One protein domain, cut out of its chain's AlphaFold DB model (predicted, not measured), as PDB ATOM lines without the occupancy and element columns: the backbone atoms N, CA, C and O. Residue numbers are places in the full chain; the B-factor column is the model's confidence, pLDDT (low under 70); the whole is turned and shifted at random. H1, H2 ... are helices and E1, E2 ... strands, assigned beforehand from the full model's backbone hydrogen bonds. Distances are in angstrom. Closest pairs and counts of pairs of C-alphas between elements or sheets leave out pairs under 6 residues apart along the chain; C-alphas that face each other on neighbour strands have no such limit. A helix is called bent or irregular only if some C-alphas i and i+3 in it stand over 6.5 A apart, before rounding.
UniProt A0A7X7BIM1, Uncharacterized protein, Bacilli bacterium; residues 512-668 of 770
ATOM      1  N   ASN A 512     139.594  87.305  82.333       91.00
ATOM      2  CA  ASN A 512     138.991  87.551  83.635       91.00
ATOM      3  C   ASN A 512     139.237  89.015  83.994       91.00
ATOM      4  O   ASN A 512     140.356  89.397  84.334       91.00
ATOM      5  N   ILE A 513     138.192  89.821  83.832       93.38
ATOM      6  CA  ILE A 513     138.279  91.276  83.882       93.38
ATOM      7  C   ILE A 513     137.310  91.815  84.935       93.38
ATOM      8  O   ILE A 513     136.151  91.404  84.983       93.38
ATOM      9  N   ASP A 514     137.776  92.762  85.750       94.06
ATOM     10  CA  ASP A 514     136.899  93.607  86.559       94.06
ATOM     11  C   ASP A 514     136.697  94.955  85.855       94.06
ATOM     12  O   ASP A 514     137.661  95.627  85.454       94.06
ATOM     13  N   ALA A 515     135.444  95.383  85.746       96.00
ATOM     14  CA  ALA A 515     135.069  96.620  85.078       96.00
ATOM     15  C   ALA A 515     133.954  97.358  85.824       96.00
ATOM     16  O   ALA A 515     133.256  96.788  86.659       96.00
ATOM     17  N   TYR A 516     133.803  98.638  85.507       95.88
ATOM     18  CA  TYR A 516     132.636  99.436  85.854       95.88
ATOM     19  C   TYR A 516     131.812  99.673  84.594       95.88
ATOM     20  O   TYR A 516     132.392  99.888  83.529       95.88
ATOM     21  N   VAL A 517     130.489  99.611  84.703       95.88
ATOM     22  CA  VAL A 517     129.567  99.749  83.574       95.88
ATOM     23  C   VAL A 517     128.462 100.747  83.907       95.88
ATOM     24  O   VAL A 517     127.926 100.725  85.012       95.88
ATOM     25  N   ILE A 518     128.130 101.602  82.941       96.56
ATOM     26  CA  ILE A 518     126.941 102.464  82.939       96.56
ATOM     27  C   ILE A 518     126.093 102.036  81.747       96.56
ATOM     28  O   ILE A 518     126.610 101.991  80.629       96.56
ATOM     29  N   PHE A 519     124.831 101.681  81.987       94.81
ATOM     30  CA  PHE A 519     123.865 101.371  80.931       94.81
ATOM     31  C   PHE A 519     122.968 102.583  80.703       94.81
ATOM     32  O   PHE A 519     122.415 103.098  81.666       94.81
ATOM     33  N   LEU A 520     122.855 103.019  79.451       95.88
ATOM     34  CA  LEU A 520     122.024 104.142  79.024       95.88
ATOM     35  C   LEU A 520     120.975 103.609  78.053       95.88
ATOM     36  O   LEU A 520     121.315 103.235  76.927       95.88
ATOM     37  N   GLU A 521     119.740 103.504  78.521       94.38
ATOM     38  CA  GLU A 521     118.609 102.947  77.793       94.38
ATOM     39  C   GLU A 521     118.090 103.929  76.732       94.38
ATOM     40  O   GLU A 521     118.180 105.145  76.877       94.38
ATOM     41  N   TYR A 522     117.559 103.393  75.635       92.00
ATOM     42  CA  TYR A 522     116.796 104.146  74.646       92.00
ATOM     43  C   TYR A 522     115.628 103.309  74.118       92.00
ATOM     44  O   TYR A 522     115.653 102.073  74.157       92.00
ATOM     45  N   ASN A 523     114.615 103.981  73.575       89.00
ATOM     46  CA  ASN A 523     113.504 103.331  72.897       89.00
ATOM     47  C   ASN A 523     113.875 103.095  71.418       89.00
ATOM     48  O   ASN A 523     114.107 104.058  70.691       89.00
ATOM     49  N   PRO A 524     113.920 101.841  70.927       85.94
ATOM     50  CA  PRO A 524     114.304 101.547  69.543       85.94
ATOM     51  C   PRO A 524     113.311 102.059  68.489       85.94
ATOM     52  O   PRO A 524     113.624 102.017  67.301       85.94
ATOM     53  N   GLU A 525     112.115 102.494  68.896       87.81
ATOM     54  CA  GLU A 525     111.127 103.132  68.017       87.81
ATOM     55  C   GLU A 525     111.237 104.669  68.004       87.81
ATOM     56  O   GLU A 525     110.503 105.321  67.260       87.81
ATOM     57  N   ASP A 526     112.147 105.244  68.798       90.69
ATOM     58  CA  ASP A 526     112.366 106.684  68.926       90.69
ATOM     59  C   ASP A 526     113.840 107.053  68.686       90.69
ATOM     60  O   ASP A 526     114.692 106.949  69.576       90.69
ATOM     61  N   ASP A 527     114.113 107.526  67.468       90.81
ATOM     62  CA  ASP A 527     115.440 107.951  67.013       90.81
ATOM     63  C   ASP A 527     116.054 109.044  67.918       90.81
ATOM     64  O   ASP A 527     117.276 109.081  68.089       90.81
ATOM     65  N   GLU A 528     115.236 109.918  68.521       92.62
ATOM     66  CA  GLU A 528     115.715 111.003  69.388       92.62
ATOM     67  C   GLU A 528     116.248 110.449  70.716       92.62
ATOM     68  O   GLU A 528     117.354 110.803  71.138       92.62
ATOM     69  N   SER A 529     115.529 109.501  71.329       92.25
ATOM     70  CA  SER A 529     115.994 108.813  72.540       92.25
ATOM     71  C   SER A 529     117.331 108.092  72.319       92.25
ATOM     72  O   SER A 529     118.221 108.141  73.175       92.25
ATOM     73  N   GLN A 530     117.516 107.478  71.144       92.44
ATOM     74  CA  GLN A 530     118.764 106.806  70.786       92.44
ATOM     75  C   GLN A 530     119.912 107.809  70.627       92.44
ATOM     76  O   GLN A 530     121.024 107.559  71.109       92.44
ATOM     77  N   GLU A 531     119.658 108.947  69.977       92.94
ATOM     78  CA  GLU A 531     120.645 110.015  69.817       92.94
ATOM     79  C   GLU A 531     121.080 110.581  71.180       92.94
ATOM     80  O   GLU A 531     122.281 110.739  71.422       92.94
ATOM     81  N   ILE A 532     120.135 110.814  72.097       93.31
ATOM     82  CA  ILE A 532     120.416 111.299  73.457       93.31
ATOM     83  C   ILE A 532     121.258 110.283  74.241       93.31
ATOM     84  O   ILE A 532     122.289 110.652  74.810       93.31
ATOM     85  N   ALA A 533     120.877 109.000  74.244       94.00
ATOM     86  CA  ALA A 533     121.635 107.952  74.930       94.00
ATOM     87  C   ALA A 533     123.065 107.823  74.375       94.00
ATOM     88  O   ALA A 533     124.026 107.660  75.132       94.00
ATOM     89  N   SER A 534     123.227 107.966  73.055       94.75
ATOM     90  CA  SER A 534     124.539 108.003  72.411       94.75
ATOM     91  C   SER A 534     125.370 109.194  72.898       94.75
ATOM     92  O   SER A 534     126.493 109.004  73.374       94.75
ATOM     93  N   LYS A 535     124.817 110.416  72.865       94.62
ATOM     94  CA  LYS A 535     125.509 111.630  73.334       94.62
ATOM     95  C   LYS A 535     125.934 111.506  74.796       94.62
ATOM     96  O   LYS A 535     127.106 111.738  75.094       94.62
ATOM     97  N   LYS A 536     125.038 111.048  75.681       95.81
ATOM     98  CA  LYS A 536     125.356 110.757  77.090       95.81
ATOM     99  C   LYS A 536     126.539 109.791  77.205       95.81
ATOM    100  O   LYS A 536     127.502 110.083  77.913       95.81
ATOM    101  N   ALA A 537     126.533 108.683  76.459       96.06
ATOM    102  CA  ALA A 537     127.611 107.693  76.496       96.06
ATOM    103  C   ALA A 537     128.976 108.288  76.101       96.06
ATOM    104  O   ALA A 537     129.992 108.015  76.747       96.06
ATOM    105  N   TYR A 538     129.004 109.122  75.057       95.00
ATOM    106  CA  TYR A 538     130.220 109.790  74.592       95.00
ATOM    107  C   TYR A 538     130.699 110.889  75.550       95.00
ATOM    108  O   TYR A 538     131.910 110.992  75.779       95.00
ATOM    109  N   GLN A 539     129.784 111.657  76.148       95.12
ATOM    110  CA  GLN A 539     130.094 112.704  77.128       95.12
ATOM    111  C   GLN A 539     130.622 112.130  78.449       95.12
ATOM    112  O   GLN A 539     131.538 112.703  79.030       95.12
ATOM    113  N   ILE A 540     130.153 110.954  78.882       95.56
ATOM    114  CA  ILE A 540     130.709 110.265  80.060       95.56
ATOM    115  C   ILE A 540     132.205 109.968  79.892       95.56
ATOM    116  O   ILE A 540     132.928 109.963  80.878       95.56
ATOM    117  N   ILE A 541     132.706 109.717  78.677       92.94
ATOM    118  CA  ILE A 541     134.146 109.494  78.464       92.94
ATOM    119  C   ILE A 541     134.871 110.813  78.183       92.94
ATOM    120  O   ILE A 541     135.885 111.109  78.818       92.94
ATOM    121  N   ASN A 542     134.373 111.582  77.214       91.44
ATOM    122  CA  ASN A 542     135.109 112.691  76.598       91.44
ATOM    123  C   ASN A 542     134.752 114.071  77.162       91.44
ATOM    124  O   ASN A 542     135.394 115.047  76.784       91.44
ATOM    125  N   GLY A 543     133.755 114.148  78.041       89.94
ATOM    126  CA  GLY A 543     133.225 115.404  78.552       89.94
ATOM    127  C   GLY A 543     132.312 116.118  77.564       89.94
ATOM    128  O   GLY A 543     132.209 115.751  76.388       89.94
ATOM    129  N   CYS A 544     131.639 117.150  78.058       90.50
ATOM    130  CA  CYS A 544     130.826 118.044  77.245       90.50
ATOM    131  C   CYS A 544     131.713 118.988  76.416       90.50
ATOM    132  O   CYS A 544     132.701 119.527  76.913       90.50
ATOM    133  N   GLN A 545     131.370 119.177  75.140       83.62
ATOM    134  CA  GLN A 545     132.076 120.079  74.221       83.62
ATOM    135  C   GLN A 545     131.380 121.449  74.176       83.62
ATOM    136  O   GLN A 545     130.165 121.519  74.319       83.62
ATOM    137  N   GLU A 546     132.128 122.537  73.943       73.69
ATOM    138  CA  GLU A 546     131.604 123.921  74.011       73.69
ATOM    139  C   GLU A 546     130.453 124.222  73.025       73.69
ATOM    140  O   GLU A 546     129.613 125.071  73.315       73.69
ATOM    141  N   ASP A 547     130.401 123.528  71.883       76.31
ATOM    142  CA  ASP A 547     129.413 123.744  70.812       76.31
ATOM    143  C   ASP A 547     128.305 122.663  70.768       76.31
ATOM    144  O   ASP A 547     127.519 122.618  69.819       76.31
ATOM    145  N   GLU A 548     128.236 121.779  71.771       80.50
ATOM    146  CA  GLU A 548     127.257 120.685  71.850       80.50
ATOM    147  C   GLU A 548     126.418 120.775  73.133       80.50
ATOM    148  O   GLU A 548     126.889 121.211  74.180       80.50
ATOM    149  N   GLU A 549     125.153 120.351  73.059       88.44
ATOM    150  CA  GLU A 549     124.282 120.280  74.236       88.44
ATOM    151  C   GLU A 549     124.824 119.251  75.240       88.44
ATOM    152  O   GLU A 549     125.129 118.113  74.875       88.44
ATOM    153  N   CYS A 550     124.977 119.663  76.499       90.38
ATOM    154  CA  CYS A 550     125.544 118.847  77.568       90.38
ATOM    155  C   CYS A 550     124.439 118.136  78.352       90.38
ATOM    156  O   CYS A 550     123.468 118.767  78.757       90.38
ATOM    157  N   TYR A 551     124.621 116.840  78.600       91.69
ATOM    158  CA  TYR A 551     123.682 116.005  79.357       91.69
ATOM    159  C   TYR A 551     124.319 115.361  80.592       91.69
ATOM    160  O   TYR A 551     123.637 114.632  81.311       91.69
ATOM    161  N   ILE A 552     125.620 115.571  80.815       93.12
ATOM    162  CA  ILE A 552     126.366 114.995  81.936       93.12
ATOM    163  C   ILE A 552     126.974 116.133  82.746       93.12
ATOM    164  O   ILE A 552     127.908 116.801  82.302       93.12
ATOM    165  N   PHE A 553     126.470 116.317  83.961       90.81
ATOM    166  CA  PHE A 553     126.921 117.330  84.906       90.81
ATOM    167  C   PHE A 553     127.521 116.646  86.132       90.81
ATOM    168  O   PHE A 553     126.897 115.781  86.751       90.81
ATOM    169  N   TYR A 554     128.774 116.977  86.438       86.75
ATOM    170  CA  TYR A 554     129.490 116.445  87.591       86.75
ATOM    171  C   TYR A 554     130.730 117.295  87.874       86.75
ATOM    172  O   TYR A 554     131.654 117.342  87.056       86.75
ATOM    173  N   ASP A 555     130.769 117.924  89.050       82.81
ATOM    174  CA  ASP A 555     131.935 118.685  89.489       82.81
ATOM    175  C   ASP A 555     133.042 117.745  89.978       82.81
ATOM    176  O   ASP A 555     132.923 117.026  90.977       82.81
ATOM    177  N   VAL A 556     134.151 117.761  89.247       74.56
ATOM    178  CA  VAL A 556     135.328 116.975  89.583       74.56
ATOM    179  C   VAL A 556     136.173 117.650  90.657       74.56
ATOM    180  O   VAL A 556     136.955 116.936  91.250       74.56
ATOM    181  N   ASN A 557     136.037 118.933  90.996       67.19
ATOM    182  CA  ASN A 557     136.819 119.602  92.051       67.19
ATOM    183  C   ASN A 557     135.918 120.453  92.966       67.19
ATOM    184  O   ASN A 557     135.986 121.679  92.930       67.19
ATOM    185  N   PRO A 558     135.135 119.814  93.856       59.91
ATOM    186  CA  PRO A 558     134.154 120.520  94.681       59.91
ATOM    187  C   PRO A 558     134.772 121.512  95.684       59.91
ATOM    188  O   PRO A 558     134.077 122.406  96.152       59.91
ATOM    189  N   ASP A 559     136.064 121.372  96.012       51.72
ATOM    190  CA  ASP A 559     136.772 122.216  96.990       51.72
ATOM    191  C   ASP A 559     137.317 123.539  96.398       51.72
ATOM    192  O   ASP A 559     137.784 124.386  97.155       51.72
ATOM    193  N   ASP A 560     137.286 123.739  95.072       47.91
ATOM    194  CA  ASP A 560     137.793 124.969  94.425       47.91
ATOM    195  C   ASP A 560     136.735 126.094  94.341       47.91
ATOM    196  O   ASP A 560     137.062 127.231  93.989       47.91
ATOM    197  N   ASN A 561     135.480 125.810  94.708       48.91
ATOM    198  CA  ASN A 561     134.389 126.785  94.797       48.91
ATOM    199  C   ASN A 561     134.212 127.258  96.252       48.91
ATOM    200  O   ASN A 561     133.238 126.938  96.924       48.91
ATOM    201  N   ASP A 562     135.187 128.031  96.737       43.03
ATOM    202  CA  ASP A 562     135.212 128.643  98.081       43.03
ATOM    203  C   ASP A 562     134.342 129.923  98.192       43.03
ATOM    204  O   ASP A 562     134.404 130.633  99.196       43.03
ATOM    205  N   ASP A 563     133.522 130.233  97.182       44.72
ATOM    206  CA  ASP A 563     132.673 131.427  97.159       44.72
ATOM    207  C   ASP A 563     131.181 131.048  97.101       44.72
ATOM    208  O   ASP A 563     130.730 130.311  96.229       44.72
ATOM    209  N   GLU A 564     130.429 131.581  98.067       44.91
ATOM    210  CA  GLU A 564     128.993 131.422  98.339       44.91
ATOM    211  C   GLU A 564     128.058 131.814  97.163       44.91
ATOM    212  O   GLU A 564     127.270 132.755  97.281       44.91
ATOM    213  N   GLU A 565     128.074 131.098  96.038       44.12
ATOM    214  CA  GLU A 565     127.068 131.240  94.975       44.12
ATOM    215  C   GLU A 565     126.533 129.878  94.510       44.12
ATOM    216  O   GLU A 565     127.322 129.008  94.172       44.12
ATOM    217  N   GLU A 566     125.195 129.759  94.516       46.09
ATOM    218  CA  GLU A 566     124.286 128.790  93.863       46.09
ATOM    219  C   GLU A 566     124.883 127.488  93.298       46.09
ATOM    220  O   GLU A 566     125.818 127.532  92.508       46.09
ATOM    221  N   ASP A 567     124.242 126.351  93.618       52.06
ATOM    222  CA  ASP A 567     124.459 125.006  93.054       52.06
ATOM    223  C   ASP A 567     124.448 125.034  91.501       52.06
ATOM    224  O   ASP A 567     123.457 124.696  90.855       52.06
ATOM    225  N   LYS A 568     125.530 125.506  90.870       58.78
ATOM    226  CA  LYS A 568     125.677 125.566  89.416       58.78
ATOM    227  C   LYS A 568     125.975 124.155  88.939       58.78
ATOM    228  O   LYS A 568     126.988 123.575  89.317       58.78
ATOM    229  N   GLU A 569     125.109 123.617  88.087       71.19
ATOM    230  CA  GLU A 569     125.377 122.380  87.355       71.19
ATOM    231  C   GLU A 569     126.664 122.560  86.535       71.19
ATOM    232  O   GLU A 569     126.704 123.302  85.552       71.19
ATOM    233  N   VAL A 570     127.754 121.928  86.981       81.62
ATOM    234  CA  VAL A 570     129.064 122.001  86.324       81.62
ATOM    235  C   VAL A 570     129.115 120.946  85.214       81.62
ATOM    236  O   VAL A 570     129.035 119.752  85.525       81.62
ATOM    237  N   PRO A 571     129.259 121.336  83.929       88.50
ATOM    238  CA  PRO A 571     129.411 120.387  82.830       88.50
ATOM    239  C   PRO A 571     130.584 119.444  83.081       88.50
ATOM    240  O   PRO A 571     131.681 119.882  83.437       88.50
ATOM    241  N   PHE A 572     130.373 118.145  82.883       91.50
ATOM    242  CA  PHE A 572     131.434 117.177  83.099       91.50
ATOM    243  C   PHE A 572     132.540 117.362  82.059       91.50
ATOM    244  O   PHE A 572     132.308 117.314  80.850       91.50
ATOM    245  N   VAL A 573     133.766 117.537  82.543       84.00
ATOM    246  CA  VAL A 573     134.947 117.825  81.714       84.00
ATOM    247  C   VAL A 573     135.515 116.592  80.999       84.00
ATOM    248  O   VAL A 573     136.366 116.723  80.130       84.00
ATOM    249  N   GLY A 574     135.029 115.388  81.316       86.31
ATOM    250  CA  GLY A 574     135.536 114.147  80.729       86.31
ATOM    251  C   GLY A 574     136.729 113.571  81.484       86.31
ATOM    252  O   GLY A 574     137.467 114.275  82.169       86.31
ATOM    253  N   PHE A 575     136.973 112.266  81.337       86.12
ATOM    254  CA  PHE A 575     138.042 111.579  82.077       86.12
ATOM    255  C   PHE A 575     139.459 111.981  81.654       86.12
ATOM    256  O   PHE A 575     140.410 111.679  82.373       86.12
ATOM    257  N   ALA A 576     139.617 112.666  80.518       81.12
ATOM    258  CA  ALA A 576     140.907 113.217  80.114       81.12
ATOM    259  C   ALA A 576     141.420 114.299  81.077       81.12
ATOM    260  O   ALA A 576     142.635 114.398  81.258       81.12
ATOM    261  N   ASP A 577     140.505 115.024  81.724       79.56
ATOM    262  CA  ASP A 577     140.798 116.129  82.641       79.56
ATOM    263  C   ASP A 577     140.556 115.762  84.120       79.56
ATOM    264  O   ASP A 577     140.739 116.591  85.010       79.56
ATOM    265  N   VAL A 578     140.195 114.504  84.412       79.19
ATOM    266  CA  VAL A 578     140.093 113.976  85.784       79.19
ATOM    267  C   VAL A 578     141.405 113.321  86.203       79.19
ATOM    268  O   VAL A 578     141.972 112.514  85.462       79.19
ATOM    269  N   ASP A 579     141.845 113.575  87.435       74.00
ATOM    270  CA  ASP A 579     142.986 112.869  88.018       74.00
ATOM    271  C   ASP A 579     142.747 111.350  88.071       74.00
ATOM    272  O   ASP A 579     141.719 110.859  88.546       74.00
ATOM    273  N   TYR A 580     143.722 110.579  87.584       70.12
ATOM    274  CA  TYR A 580     143.595 109.128  87.396       70.12
ATOM    275  C   TYR A 580     143.229 108.355  88.675       70.12
ATOM    276  O   TYR A 580     142.487 107.374  88.623       70.12
ATOM    277  N   ASP A 581     143.731 108.778  89.836       75.44
ATOM    278  CA  ASP A 581     143.418 108.166  91.133       75.44
ATOM    279  C   ASP A 581     141.955 108.372  91.557       75.44
ATOM    280  O   ASP A 581     141.427 107.601  92.363       75.44
ATOM    281  N   ARG A 582     141.272 109.350  90.955       80.75
ATOM    282  CA  ARG A 582     139.861 109.663  91.194       80.75
ATOM    283  C   ARG A 582     138.920 109.042  90.172       80.75
ATOM    284  O   ARG A 582     137.724 108.976  90.444       80.75
ATOM    285  N   TRP A 583     139.426 108.506  89.057       83.94
ATOM    286  CA  TRP A 583     138.600 107.931  87.986       83.94
ATOM    287  C   TRP A 583     137.589 106.909  88.483       83.94
ATOM    288  O   TRP A 583     136.424 106.963  88.109       83.94
ATOM    289  N   LYS A 584     138.011 106.001  89.368       87.00
ATOM    290  CA  LYS A 584     137.106 105.017  89.966       87.00
ATOM    291  C   LYS A 584     135.952 105.693  90.708       87.00
ATOM    292  O   LYS A 584     134.805 105.326  90.489       87.00
ATOM    293  N   THR A 585     136.247 106.647  91.586       88.56
ATOM    294  CA  THR A 585     135.228 107.325  92.398       88.56
ATOM    295  C   THR A 585     134.278 108.141  91.525       88.56
ATOM    296  O   THR A 585     133.069 108.063  91.724       88.56
ATOM    297  N   VAL A 586     134.815 108.856  90.532       89.44
ATOM    298  CA  VAL A 586     134.025 109.646  89.577       89.44
ATOM    299  C   VAL A 586     133.132 108.741  88.733       89.44
ATOM    300  O   VAL A 586     131.932 108.964  88.670       89.44
ATOM    301  N   PHE A 587     133.665 107.655  88.165       94.38
ATOM    302  CA  PHE A 587     132.867 106.716  87.372       94.38
ATOM    303  C   PHE A 587     131.756 106.068  88.204       94.38
ATOM    304  O   PHE A 587     130.631 105.939  87.739       94.38
ATOM    305  N   GLN A 588     132.042 105.700  89.458       93.69
ATOM    306  CA  GLN A 588     131.025 105.185  90.376       93.69
ATOM    307  C   GLN A 588     129.935 106.214  90.693       93.69
ATOM    308  O   GLN A 588     128.790 105.822  90.894       93.69
ATOM    309  N   ALA A 589     130.278 107.501  90.788       91.81
ATOM    310  CA  ALA A 589     129.301 108.568  90.981       91.81
ATOM    311  C   ALA A 589     128.430 108.739  89.730       91.81
ATOM    312  O   ALA A 589     127.212 108.672  89.839       91.81
ATOM    313  N   LEU A 590     129.044 108.811  88.544       94.88
ATOM    314  CA  LEU A 590     128.318 108.867  87.273       94.88
ATOM    315  C   LEU A 590     127.411 107.644  87.072       94.88
ATOM    316  O   LEU A 590     126.296 107.785  86.593       94.88
ATOM    317  N   ALA A 591     127.843 106.448  87.481       94.88
ATOM    318  CA  ALA A 591     127.018 105.243  87.409       94.88
ATOM    319  C   ALA A 591     125.813 105.285  88.357       94.88
ATOM    320  O   ALA A 591     124.739 104.811  87.999       94.88
ATOM    321  N   ARG A 592     125.977 105.840  89.564       92.56
ATOM    322  CA  ARG A 592     124.873 106.030  90.521       92.56
ATOM    323  C   ARG A 592     123.855 107.052  90.048       92.56
ATOM    324  O   ARG A 592     122.699 106.940  90.429       92.56
ATOM    325  N   GLU A 593     124.299 108.022  89.268       94.44
ATOM    326  CA  GLU A 593     123.451 109.100  88.786       94.44
ATOM    327  C   GLU A 593     122.730 108.692  87.499       94.44
ATOM    328  O   GLU A 593     121.505 108.609  87.457       94.44
ATOM    329  N   TYR A 594     123.508 108.315  86.482       95.00
ATOM    330  CA  TYR A 594     123.057 108.240  85.094       95.00
ATOM    331  C   TYR A 594     122.794 106.822  84.572       95.00
ATOM    332  O   TYR A 594     122.426 106.681  83.413       95.00
ATOM    333  N   SER A 595     123.036 105.758  85.346       94.50
ATOM    334  CA  SER A 595     122.793 104.394  84.852       94.50
ATOM    335  C   SER A 595     121.323 103.995  84.979       94.50
ATOM    336  O   SER A 595     120.784 103.984  86.086       94.50
ATOM    337  N   ASP A 596     120.744 103.512  83.882       91.62
ATOM    338  CA  ASP A 596     119.372 102.985  83.808       91.62
ATOM    339  C   ASP A 596     119.278 101.506  84.236       91.62
ATOM    340  O   ASP A 596     118.192 100.961  84.437       91.62
ATOM    341  N   ASP A 597     120.421 100.827  84.416       84.94
ATOM    342  CA  ASP A 597     120.480  99.531  85.110       84.94
ATOM    343  C   ASP A 597     120.447  99.734  86.643       84.94
ATOM    344  O   ASP A 597     121.425 100.248  87.205       84.94
ATOM    345  N   PRO A 598     119.398  99.266  87.356       81.00
ATOM    346  CA  PRO A 598     119.275  99.431  88.806       81.00
ATOM    347  C   PRO A 598     120.419  98.798  89.607       81.00
ATOM    348  O   PRO A 598     120.789  99.295  90.679       81.00
ATOM    349  N   ASN A 599     120.999  97.699  89.110       80.25
ATOM    350  CA  ASN A 599     122.109  97.033  89.790       80.25
ATOM    351  C   ASN A 599     123.378  97.878  89.699       80.25
ATOM    352  O   ASN A 599     124.031  98.102  90.722       80.25
ATOM    353  N   ALA A 600     123.685  98.382  88.500       84.62
ATOM    354  CA  ALA A 600     124.777  99.317  88.271       84.62
ATOM    355  C   ALA A 600     124.584 100.609  89.081       84.62
ATOM    356  O   ALA A 600     125.512 101.039  89.770       84.62
ATOM    357  N   LYS A 601     123.368 101.167  89.118       87.44
ATOM    358  CA  LYS A 601     123.048 102.347  89.933       87.44
ATOM    359  C   LYS A 601     123.352 102.097  91.413       87.44
ATOM    360  O   LYS A 601     124.036 102.880  92.058       87.44
ATOM    361  N   THR A 602     122.961 100.942  91.950       84.38
ATOM    362  CA  THR A 602     123.162 100.613  93.373       84.38
ATOM    363  C   THR A 602     124.627 100.329  93.730       84.38
ATOM    364  O   THR A 602     125.133 100.795  94.755       84.38
ATOM    365  N   ASN A 603     125.339  99.552  92.909       88.50
ATOM    366  CA  ASN A 603     126.705  99.112  93.209       88.50
ATOM    367  C   ASN A 603     127.799 100.038  92.630       88.50
ATOM    368  O   ASN A 603     128.993  99.747  92.764       88.50
ATOM    369  N   GLY A 604     127.402 101.160  92.020       89.50
ATOM    370  CA  GLY A 604     128.294 102.094  91.334       89.50
ATOM    371  C   GLY A 604     128.889 101.522  90.046       89.50
ATOM    372  O   GLY A 604     130.014 101.861  89.708       89.50
ATOM    373  N   GLY A 605     128.186 100.614  89.374       92.25
ATOM    374  CA  GLY A 605     128.540 100.019  88.089       92.25
ATOM    375  C   GLY A 605     129.484  98.823  88.169       92.25
ATOM    376  O   GLY A 605     129.908  98.323  87.133       92.25
ATOM    377  N   PHE A 606     129.874  98.361  89.358       94.50
ATOM    378  CA  PHE A 606     130.951  97.376  89.487       94.50
ATOM    379  C   PHE A 606     130.538  95.964  89.048       94.50
ATOM    380  O   PHE A 606     129.601  95.369  89.581       94.50
ATOM    381  N   MET A 607     131.329  95.382  88.150       91.81
ATOM    382  CA  MET A 607     131.245  93.993  87.715       91.81
ATOM    383  C   MET A 607     132.598  93.315  87.918       91.81
ATOM    384  O   MET A 607     133.625  93.803  87.446       91.81
ATOM    385  N   SER A 608     132.597  92.175  88.608       91.38
ATOM    386  CA  SER A 608     133.822  91.429  88.901       91.38
ATOM    387  C   SER A 608     133.876  90.096  88.171       91.38
ATOM    388  O   SER A 608     132.853  89.432  88.006       91.38
ATOM    389  N   LYS A 609     135.094  89.681  87.808       87.06
ATOM    390  CA  LYS A 609     135.412  88.385  87.201       87.06
ATOM    391  C   LYS A 609     134.619  88.083  85.932       87.06
ATOM    392  O   LYS A 609     134.210  86.941  85.722       87.06
ATOM    393  N   ILE A 610     134.430  89.094  85.087       88.62
ATOM    394  CA  ILE A 610     133.790  88.931  83.783       88.62
ATOM    395  C   ILE A 610     134.665  87.984  82.959       88.62
ATOM    396  O   ILE A 610     135.864  88.226  82.801       88.62
ATOM    397  N   SER A 611     134.070  86.907  82.459       84.56
ATOM    398  CA  SER A 611     134.755  85.863  81.696       84.56
ATOM    399  C   SER A 611     133.952  85.448  80.467       84.56
ATOM    400  O   SER A 611     132.792  85.829  80.315       84.56
ATOM    401  N   TYR A 612     134.594  84.685  79.579       83.31
ATOM    402  CA  TYR A 612     134.015  84.290  78.302       83.31
ATOM    403  C   TYR A 612     132.661  83.592  78.457       83.31
ATOM    404  O   TYR A 612     132.505  82.611  79.187       83.31
ATOM    405  N   GLY A 613     131.698  84.096  77.701       72.38
ATOM    406  CA  GLY A 613     130.337  83.623  77.622       72.38
ATOM    407  C   GLY A 613     129.457  83.909  78.838       72.38
ATOM    408  O   GLY A 613     128.416  83.260  78.951       72.38
ATOM    409  N   GLN A 614     129.847  84.832  79.717       77.00
ATOM    410  CA  GLN A 614     129.001  85.321  80.811       77.00
ATOM    411  C   GLN A 614     128.168  86.544  80.424       77.00
ATOM    412  O   GLN A 614     127.169  86.820  81.084       77.00
ATOM    413  N   GLN A 615     128.579  87.285  79.397       83.19
ATOM    414  CA  GLN A 615     127.877  88.451  78.867       83.19
ATOM    415  C   GLN A 615     127.515  88.211  77.394       83.19
ATOM    416  O   GLN A 615     127.867  87.187  76.799       83.19
ATOM    417  N   ASN A 616     126.765  89.133  76.792       81.25
ATOM    418  CA  ASN A 616     126.485  89.041  75.361       81.25
ATOM    419  C   ASN A 616     127.753  89.296  74.523       81.25
ATOM    420  O   ASN A 616     128.703  89.946  74.966       81.25
ATOM    421  N   GLU A 617     127.772  88.771  73.297       84.62
ATOM    422  CA  GLU A 617     128.971  88.773  72.447       84.62
ATOM    423  C   GLU A 617     129.481  90.191  72.142       84.62
ATOM    424  O   GLU A 617     130.691  90.426  72.144       84.62
ATOM    425  N   LYS A 618     128.570  91.155  71.933       89.50
ATOM    426  CA  LYS A 618     128.929  92.562  71.690       89.50
ATOM    427  C   LYS A 618     129.703  93.152  72.871       89.50
ATOM    428  O   LYS A 618     130.742  93.782  72.660       89.50
ATOM    429  N   PHE A 619     129.224  92.928  74.095       91.06
ATOM    430  CA  PHE A 619     129.870  93.413  75.311       91.06
ATOM    431  C   PHE A 619     131.254  92.787  75.500       91.06
ATOM    432  O   PHE A 619     132.239  93.505  75.678       91.06
ATOM    433  N   GLU A 620     131.354  91.457  75.409       91.00
ATOM    434  CA  GLU A 620     132.631  90.756  75.597       91.00
ATOM    435  C   GLU A 620     133.662  91.179  74.552       91.00
ATOM    436  O   GLU A 620     134.805  91.483  74.896       91.00
ATOM    437  N   LYS A 621     133.256  91.286  73.281       92.00
ATOM    438  CA  LYS A 621     134.132  91.762  72.209       92.00
ATOM    439  C   LYS A 621     134.660  93.165  72.500       92.00
ATOM    440  O   LYS A 621     135.862  93.393  72.372       92.00
ATOM    441  N   LYS A 622     133.795  94.091  72.929       94.94
ATOM    442  CA  LYS A 622     134.218  95.456  73.256       94.94
ATOM    443  C   LYS A 622     135.183  95.491  74.437       94.94
ATOM    444  O   LYS A 622     136.176  96.213  74.392       94.94
ATOM    445  N   LEU A 623     134.929  94.695  75.470       94.19
ATOM    446  CA  LEU A 623     135.807  94.594  76.633       94.19
ATOM    447  C   LEU A 623     137.215  94.109  76.242       94.19
ATOM    448  O   LEU A 623     138.217  94.644  76.719       94.19
ATOM    449  N   LEU A 624     137.302  93.143  75.324       93.19
ATOM    450  CA  LEU A 624     138.575  92.661  74.782       93.19
ATOM    451  C   LEU A 624     139.266  93.707  73.896       93.19
ATOM    452  O   LEU A 624     140.486  93.842  73.967       93.19
ATOM    453  N   GLU A 625     138.516  94.485  73.109       94.94
ATOM    454  CA  GLU A 625     139.060  95.620  72.348       94.94
ATOM    455  C   GLU A 625     139.678  96.681  73.273       94.94
ATOM    456  O   GLU A 625     140.793  97.138  73.017       94.94
ATOM    457  N   ILE A 626     138.993  97.035  74.368       95.06
ATOM    458  CA  ILE A 626     139.490  97.957  75.405       95.06
ATOM    459  C   ILE A 626     140.810  97.435  75.985       95.06
ATOM    460  O   ILE A 626     141.824  98.137  75.984       95.06
ATOM    461  N   ARG A 627     140.833  96.168  76.417       93.12
ATOM    462  CA  ARG A 627     142.039  95.513  76.940       93.12
ATOM    463  C   ARG A 627     143.202  95.582  75.950       93.12
ATOM    464  O   ARG A 627     144.315  95.961  76.316       93.12
ATOM    465  N   ASP A 628     142.958  95.215  74.696       92.88
ATOM    466  CA  ASP A 628     143.993  95.151  73.667       92.88
ATOM    467  C   ASP A 628     144.521  96.544  73.291       92.88
ATOM    468  O   ASP A 628     145.718  96.694  73.029       92.88
ATOM    469  N   ASN A 629     143.661  97.566  73.284       90.56
ATOM    470  CA  ASN A 629     144.061  98.954  73.057       90.56
ATOM    471  C   ASN A 629     144.947  99.463  74.197       90.56
ATOM    472  O   ASN A 629     146.059  99.929  73.936       90.56
ATOM    473  N   TYR A 630     144.515  99.273  75.447       86.81
ATOM    474  CA  TYR A 630     145.299  99.635  76.626       86.81
ATOM    475  C   TYR A 630     146.667  98.937  76.649       86.81
ATOM    476  O   TYR A 630     147.694  99.584  76.867       86.81
ATOM    477  N   ASN A 631     146.716  97.636  76.349       84.75
ATOM    478  CA  ASN A 631     147.966  96.872  76.315       84.75
ATOM    479  C   ASN A 631     148.936  97.345  75.217       84.75
ATOM    480  O   ASN A 631     150.151  97.219  75.378       84.75
ATOM    481  N   LYS A 632     148.427  97.887  74.101       89.12
ATOM    482  CA  LYS A 632     149.255  98.426  73.007       89.12
ATOM    483  C   LYS A 632     149.765  99.834  73.294       89.12
ATOM    484  O   LYS A 632     150.905 100.141  72.947       89.12
ATOM    485  N   SER A 633     148.926 100.704  73.849       86.00
ATOM    486  CA  SER A 633     149.232 102.131  73.985       86.00
ATOM    487  C   SER A 633     149.819 102.508  75.345       86.00
ATOM    488  O   SER A 633     150.564 103.484  75.433       86.00
ATOM    489  N   GLY A 634     149.456 101.775  76.403       76.31
ATOM    490  CA  GLY A 634     149.713 102.135  77.796       76.31
ATOM    491  C   GLY A 634     148.981 103.395  78.275       76.31
ATOM    492  O   GLY A 634     149.268 103.875  79.371       76.31
ATOM    493  N   LYS A 635     148.068 103.967  77.477       74.94
ATOM    494  CA  LYS A 635     147.334 105.190  77.830       74.94
ATOM    495  C   LYS A 635     146.147 104.855  78.721       74.94
ATOM    496  O   LYS A 635     145.336 104.011  78.361       74.94
ATOM    497  N   SER A 636     146.000 105.561  79.840       75.81
ATOM    498  CA  SER A 636     144.923 105.300  80.803       75.81
ATOM    499  C   SER A 636     143.523 105.363  80.185       75.81
ATOM    500  O   SER A 636     142.716 104.492  80.491       75.81
ATOM    501  N   LEU A 637     143.247 106.325  79.288       78.31
ATOM    502  CA  LEU A 637     141.923 106.490  78.657       78.31
ATOM    503  C   LEU A 637     141.509 105.281  77.815       78.31
ATOM    504  O   LEU A 637     140.325 104.987  77.715       78.31
ATOM    505  N   ASP A 638     142.470 104.517  77.291       86.00
ATOM    506  CA  ASP A 638     142.181 103.326  76.487       86.00
ATOM    507  C   ASP A 638     141.622 102.169  77.337       86.00
ATOM    508  O   ASP A 638     141.299 101.114  76.801       86.00
ATOM    509  N   ARG A 639     141.484 102.356  78.661       87.88
ATOM    510  CA  ARG A 639     140.717 101.481  79.564       87.88
ATOM    511  C   ARG A 639     139.210 101.713  79.494       87.88
ATOM    512  O   ARG A 639     138.478 100.994  80.174       87.88
ATOM    513  N   MET A 640     138.751 102.704  78.737       93.81
ATOM    514  CA  MET A 640     137.337 103.015  78.580       93.81
ATOM    515  C   MET A 640     136.850 102.758  77.157       93.81
ATOM    516  O   MET A 640     137.613 102.822  76.194       93.81
ATOM    517  N   GLY A 641     135.562 102.460  77.016       95.81
ATOM    518  CA  GLY A 641     134.940 102.311  75.707       95.81
ATOM    519  C   GLY A 641     133.433 102.128  75.780       95.81
ATOM    520  O   GLY A 641     132.878 101.903  76.850       95.81
ATOM    521  N   ILE A 642     132.786 102.225  74.618       96.69
ATOM    522  CA  ILE A 642     131.327 102.177  74.488       96.69
ATOM    523  C   ILE A 642     130.919 100.943  73.681       96.69
ATOM    524  O   ILE A 642     131.475 100.688  72.607       96.69
ATOM    525  N   VAL A 643     129.960 100.178  74.198       94.50
ATOM    526  CA  VAL A 643     129.208  99.182  73.428       94.50
ATOM    527  C   VAL A 643     128.024  99.897  72.793       94.50
ATOM    528  O   VAL A 643     127.154 100.399  73.502       94.50
ATOM    529  N   GLU A 644     128.011  99.956  71.466       90.25
ATOM    530  CA  GLU A 644     126.958 100.622  70.703       90.25
ATOM    531  C   GLU A 644     125.782  99.674  70.447       90.25
ATOM    532  O   GLU A 644     125.978  98.505  70.084       90.25
ATOM    533  N   GLU A 645     124.565 100.203  70.612       82.06
ATOM    534  CA  GLU A 645     123.310  99.528  70.256       82.06
ATOM    535  C   GLU A 645     123.232  98.101  70.819       82.06
ATOM    536  O   GLU A 645     123.055  97.111  70.090       82.06
ATOM    537  N   ASN A 646     123.461  97.974  72.125       81.31
ATOM    538  CA  ASN A 646     123.350  96.695  72.799       81.31
ATOM    539  C   ASN A 646     121.895  96.412  73.177       81.31
ATOM    540  O   ASN A 646     121.113  97.334  73.397       81.31
ATOM    541  N   ARG A 647     121.541  95.128  73.276       80.38
ATOM    542  CA  ARG A 647     120.234  94.695  73.778       80.38
ATOM    543  C   ARG A 647     120.401  93.767  74.971       80.38
ATOM    544  O   ARG A 647     121.255  92.876  74.955       80.38
ATOM    545  N   ILE A 648     119.586  93.971  75.997       72.31
ATOM    546  CA  ILE A 648     119.582  93.183  77.230       72.31
ATOM    547  C   ILE A 648     118.195  92.577  77.397       72.31
ATOM    548  O   ILE A 648     117.219  93.291  77.632       72.31
ATOM    549  N   LYS A 649     118.114  91.248  77.277       67.12
ATOM    550  CA  LYS A 649     116.867  90.508  77.469       67.12
ATOM    551  C   LYS A 649     116.421  90.598  78.927       67.12
ATOM    552  O   LYS A 649     117.182  90.265  79.835       67.12
ATOM    553  N   GLN A 650     115.192  91.039  79.134       63.59
ATOM    554  CA  GLN A 650     114.535  91.107  80.430       63.59
ATOM    555  C   GLN A 650     113.916  89.753  80.790       63.59
ATOM    556  O   GLN A 650     113.752  88.859  79.954       63.59
ATOM    557  N   SER A 651     113.563  89.578  82.062       48.72
ATOM    558  CA  SER A 651     112.967  88.332  82.552       48.72
ATOM    559  C   SER A 651     111.565  88.062  81.990       48.72
ATOM    560  O   SER A 651     111.136  86.912  81.940       48.72
ATOM    561  N   ASP A 652     110.863  89.082  81.504       46.31
ATOM    562  CA  ASP A 652     109.594  88.946  80.782       46.31
ATOM    563  C   ASP A 652     109.772  88.591  79.289       46.31
ATOM    564  O   ASP A 652     108.795  88.452  78.562       46.31
ATOM    565  N   GLY A 653     111.011  88.405  78.823       51.38
ATOM    566  CA  GLY A 653     111.323  88.080  77.433       51.38
ATOM    567  C   GLY A 653     111.403  89.286  76.493       51.38
ATOM    568  O   GLY A 653     111.767  89.089  75.333       51.38
ATOM    569  N   THR A 654     111.122  90.502  76.974       73.25
ATOM    570  CA  THR A 654     111.348  91.753  76.233       73.25
ATOM    571  C   THR A 654     112.836  92.119  76.202       73.25
ATOM    572  O   THR A 654     113.664  91.479  76.857       73.25
ATOM    573  N   TYR A 655     113.210  93.132  75.420       76.94
ATOM    574  CA  TYR A 655     114.587  93.622  75.329       76.94
ATOM    575  C   TYR A 655     114.645  95.098  75.709       76.94
ATOM    576  O   TYR A 655     113.892  95.898  75.164       76.94
ATOM    577  N   LYS A 656     115.596  95.449  76.578       84.62
ATOM    578  CA  LYS A 656     116.055  96.830  76.747       84.62
ATOM    579  C   LYS A 656     117.153  97.117  75.740       84.62
ATOM    580  O   LYS A 656     118.061  96.295  75.590       84.62
ATOM    581  N   TYR A 657     117.086  98.260  75.078       89.00
ATOM    582  CA  TYR A 657     118.079  98.698  74.102       89.00
ATOM    583  C   TYR A 657     118.879  99.841  74.707       89.00
ATOM    584  O   TYR A 657     118.319 100.674  75.403       89.00
ATOM    585  N   GLY A 658     120.195  99.854  74.516       93.25
ATOM    586  CA  GLY A 658     121.011 100.877  75.155       93.25
ATOM    587  C   GLY A 658     122.473 100.895  74.744       93.25
ATOM    588  O   GLY A 658     122.979  99.981  74.084       93.25
ATOM    589  N   TYR A 659     123.163 101.946  75.171       95.44
ATOM    590  CA  TYR A 659     124.617 102.069  75.107       95.44
ATOM    591  C   TYR A 659     125.222 101.644  76.447       95.44
ATOM    592  O   TYR A 659     124.661 101.914  77.506       95.44
ATOM    593  N   GLN A 660     126.380 100.978  76.421       95.25
ATOM    594  CA  GLN A 660     127.116 100.648  77.649       95.25
ATOM    595  C   GLN A 660     128.480 101.306  77.657       95.25
ATOM    596  O   GLN A 660     129.322 100.982  76.821       95.25
ATOM    597  N   VAL A 661     128.718 102.178  78.631       97.25
ATOM    598  CA  VAL A 661     130.041 102.747  78.886       97.25
ATOM    599  C   VAL A 661     130.781 101.829  79.848       97.25
ATOM    600  O   VAL A 661     130.282 101.531  80.926       97.25
ATOM    601  N   ILE A 662     131.967 101.373  79.459       97.25
ATOM    602  CA  ILE A 662     132.791 100.427  80.212       97.25
ATOM    603  C   ILE A 662     134.063 101.131  80.674       97.25
ATOM    604  O   ILE A 662     134.728 101.774  79.867       97.25
ATOM    605  N   TYR A 663     134.453 100.928  81.932       95.69
ATOM    606  CA  TYR A 663     135.769 101.267  82.474       95.69
ATOM    607  C   TYR A 663     136.458 100.026  83.059       95.69
ATOM    608  O   TYR A 663     136.100  99.526  84.124       95.69
ATOM    609  N   MET A 664     137.481  99.526  82.364       94.50
ATOM    610  CA  MET A 664     138.261  98.355  82.764       94.50
ATOM    611  C   MET A 664     139.289  98.702  83.851       94.50
ATOM    612  O   MET A 664     140.234  99.469  83.633       94.50
ATOM    613  N   THR A 665     139.184  98.053  85.012       90.25
ATOM    614  CA  THR A 665     140.066  98.345  86.157       90.25
ATOM    615  C   THR A 665     141.101  97.274  86.421       90.25
ATOM    616  O   THR A 665     142.258  97.605  86.691       90.25
ATOM    617  N   TYR A 666     140.740  96.007  86.252       88.38
ATOM    618  CA  TYR A 666     141.650  94.893  86.466       88.38
ATOM    619  C   TYR A 666     141.521  93.875  85.340       88.38
ATOM    620  O   TYR A 666     140.417  93.532  84.939       88.38
ATOM    621  N   ASP A 667     142.660  93.403  84.848       90.25
ATOM    622  CA  ASP A 667     142.766  92.302  83.896       90.25
ATOM    623  C   ASP A 667     143.659  91.250  84.549       90.25
ATOM    624  O   ASP A 667     144.849  91.489  84.798       90.25
ATOM    625  N   ALA A 668     143.065  90.125  84.937       88.75
ATOM    626  CA  ALA A 668     143.792  89.087  85.638       88.75
ATOM    627  C   ALA A 668     144.815  88.446  84.691       88.75
ATOM    628  O   ALA A 668     144.467  88.050  83.575       88.75
TER     629      ALA A 668
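What this domain is: This is residues 512 to 668 of the 770 residues of an uncharacterized protein of Bacilli bacterium (UniProt A0A7X7BIM1). A twisted sheet of four strands is sandwiched between helices: H1 and H2 cover one face, with short H3 beside H2, and H4 covers the other. A long loop joins H1 to H2, and its residues 559 to 567 stick out from the body. The printed part has 157 residues with five named helices and four named strands, in the order E1 H1 H2 H3 E2 H4 H5 E3 E4. The sheet runs E2 E1 E4 E3, all antiparallel, and the class is mixed, helices and strands. The whole is compact, with a radius of gyration of the C-alphas of 16.0 A and spans of 51 by 39 by 29 A.

Where its parts are: Find C-alpha 513 at (138.279, 91.276, 83.882); from there E1, residues 513 to 522, runs 26.7 A. Next come H1, residues 527 to 542, 22.4 A long, and H2, residues 580 to 594, 20.7 A long. H2 is irregular: C-alphas 581 and 584 are 7.1 A apart. H3, residues 598 to 603, and E2, residues 606 to 610, follow. H4 begins at C-alpha 617, (128.971, 88.773, 72.447), and runs 24.3 A to residue 633. After H5, residues 636 to 639, look for E3, residues 640 to 649, 24.0 A long, which bends by 74 degrees at residue 645. E4, residues 655 to 667, runs 29.5 A, bends by 73 degrees at residue 658 and ends at C-alpha 667, (142.766, 92.302, 83.896).

How they stand to each other: Start with inner strands E1 and E4, where N 518 and O 661 are 2.9 A apart, within hydrogen-bond range. Edge strand E2 pairs with E1 through N 607 and O 515, 2.8 A. The hairpin E3 and E4 has N 643 and O 660 at 2.8 A. H1 is on the sheet, over E4 at a height of 8.5 A; its closest C-alphas to E4 are Ala 537 and Val 661, 6.0 A. H2 is on the sheet at a height of 9.5 A, and its residues 588 to 594 touch H3, a helical hairpin, closest at the C-alphas of Arg 592 and Lys 601, 4.2 A. H2 and H4 lie on opposite faces; H4 is over E4 at a height of 8.0 A, slantwise to the strands. H4 touches H5 with residues 626 to 630, closest at the C-alphas of Tyr 630 and Asp 638, 4.8 A, and H5 stands at the sheet's level. Every O i to N i+4 pair is within range in H3 and H4, 11 of 12 in H1 and 9 of 11 in H2; H5 is too short for one.

The domain as a whole: The C-alphas farthest apart, those of Asp 563 and Gly 653, are 52.2 A apart. The printed part has no cut. The link from H1 to H2, 37 residues, is long. Look for pLDDT under 70 at residues 557 to 568 and 649 to 653.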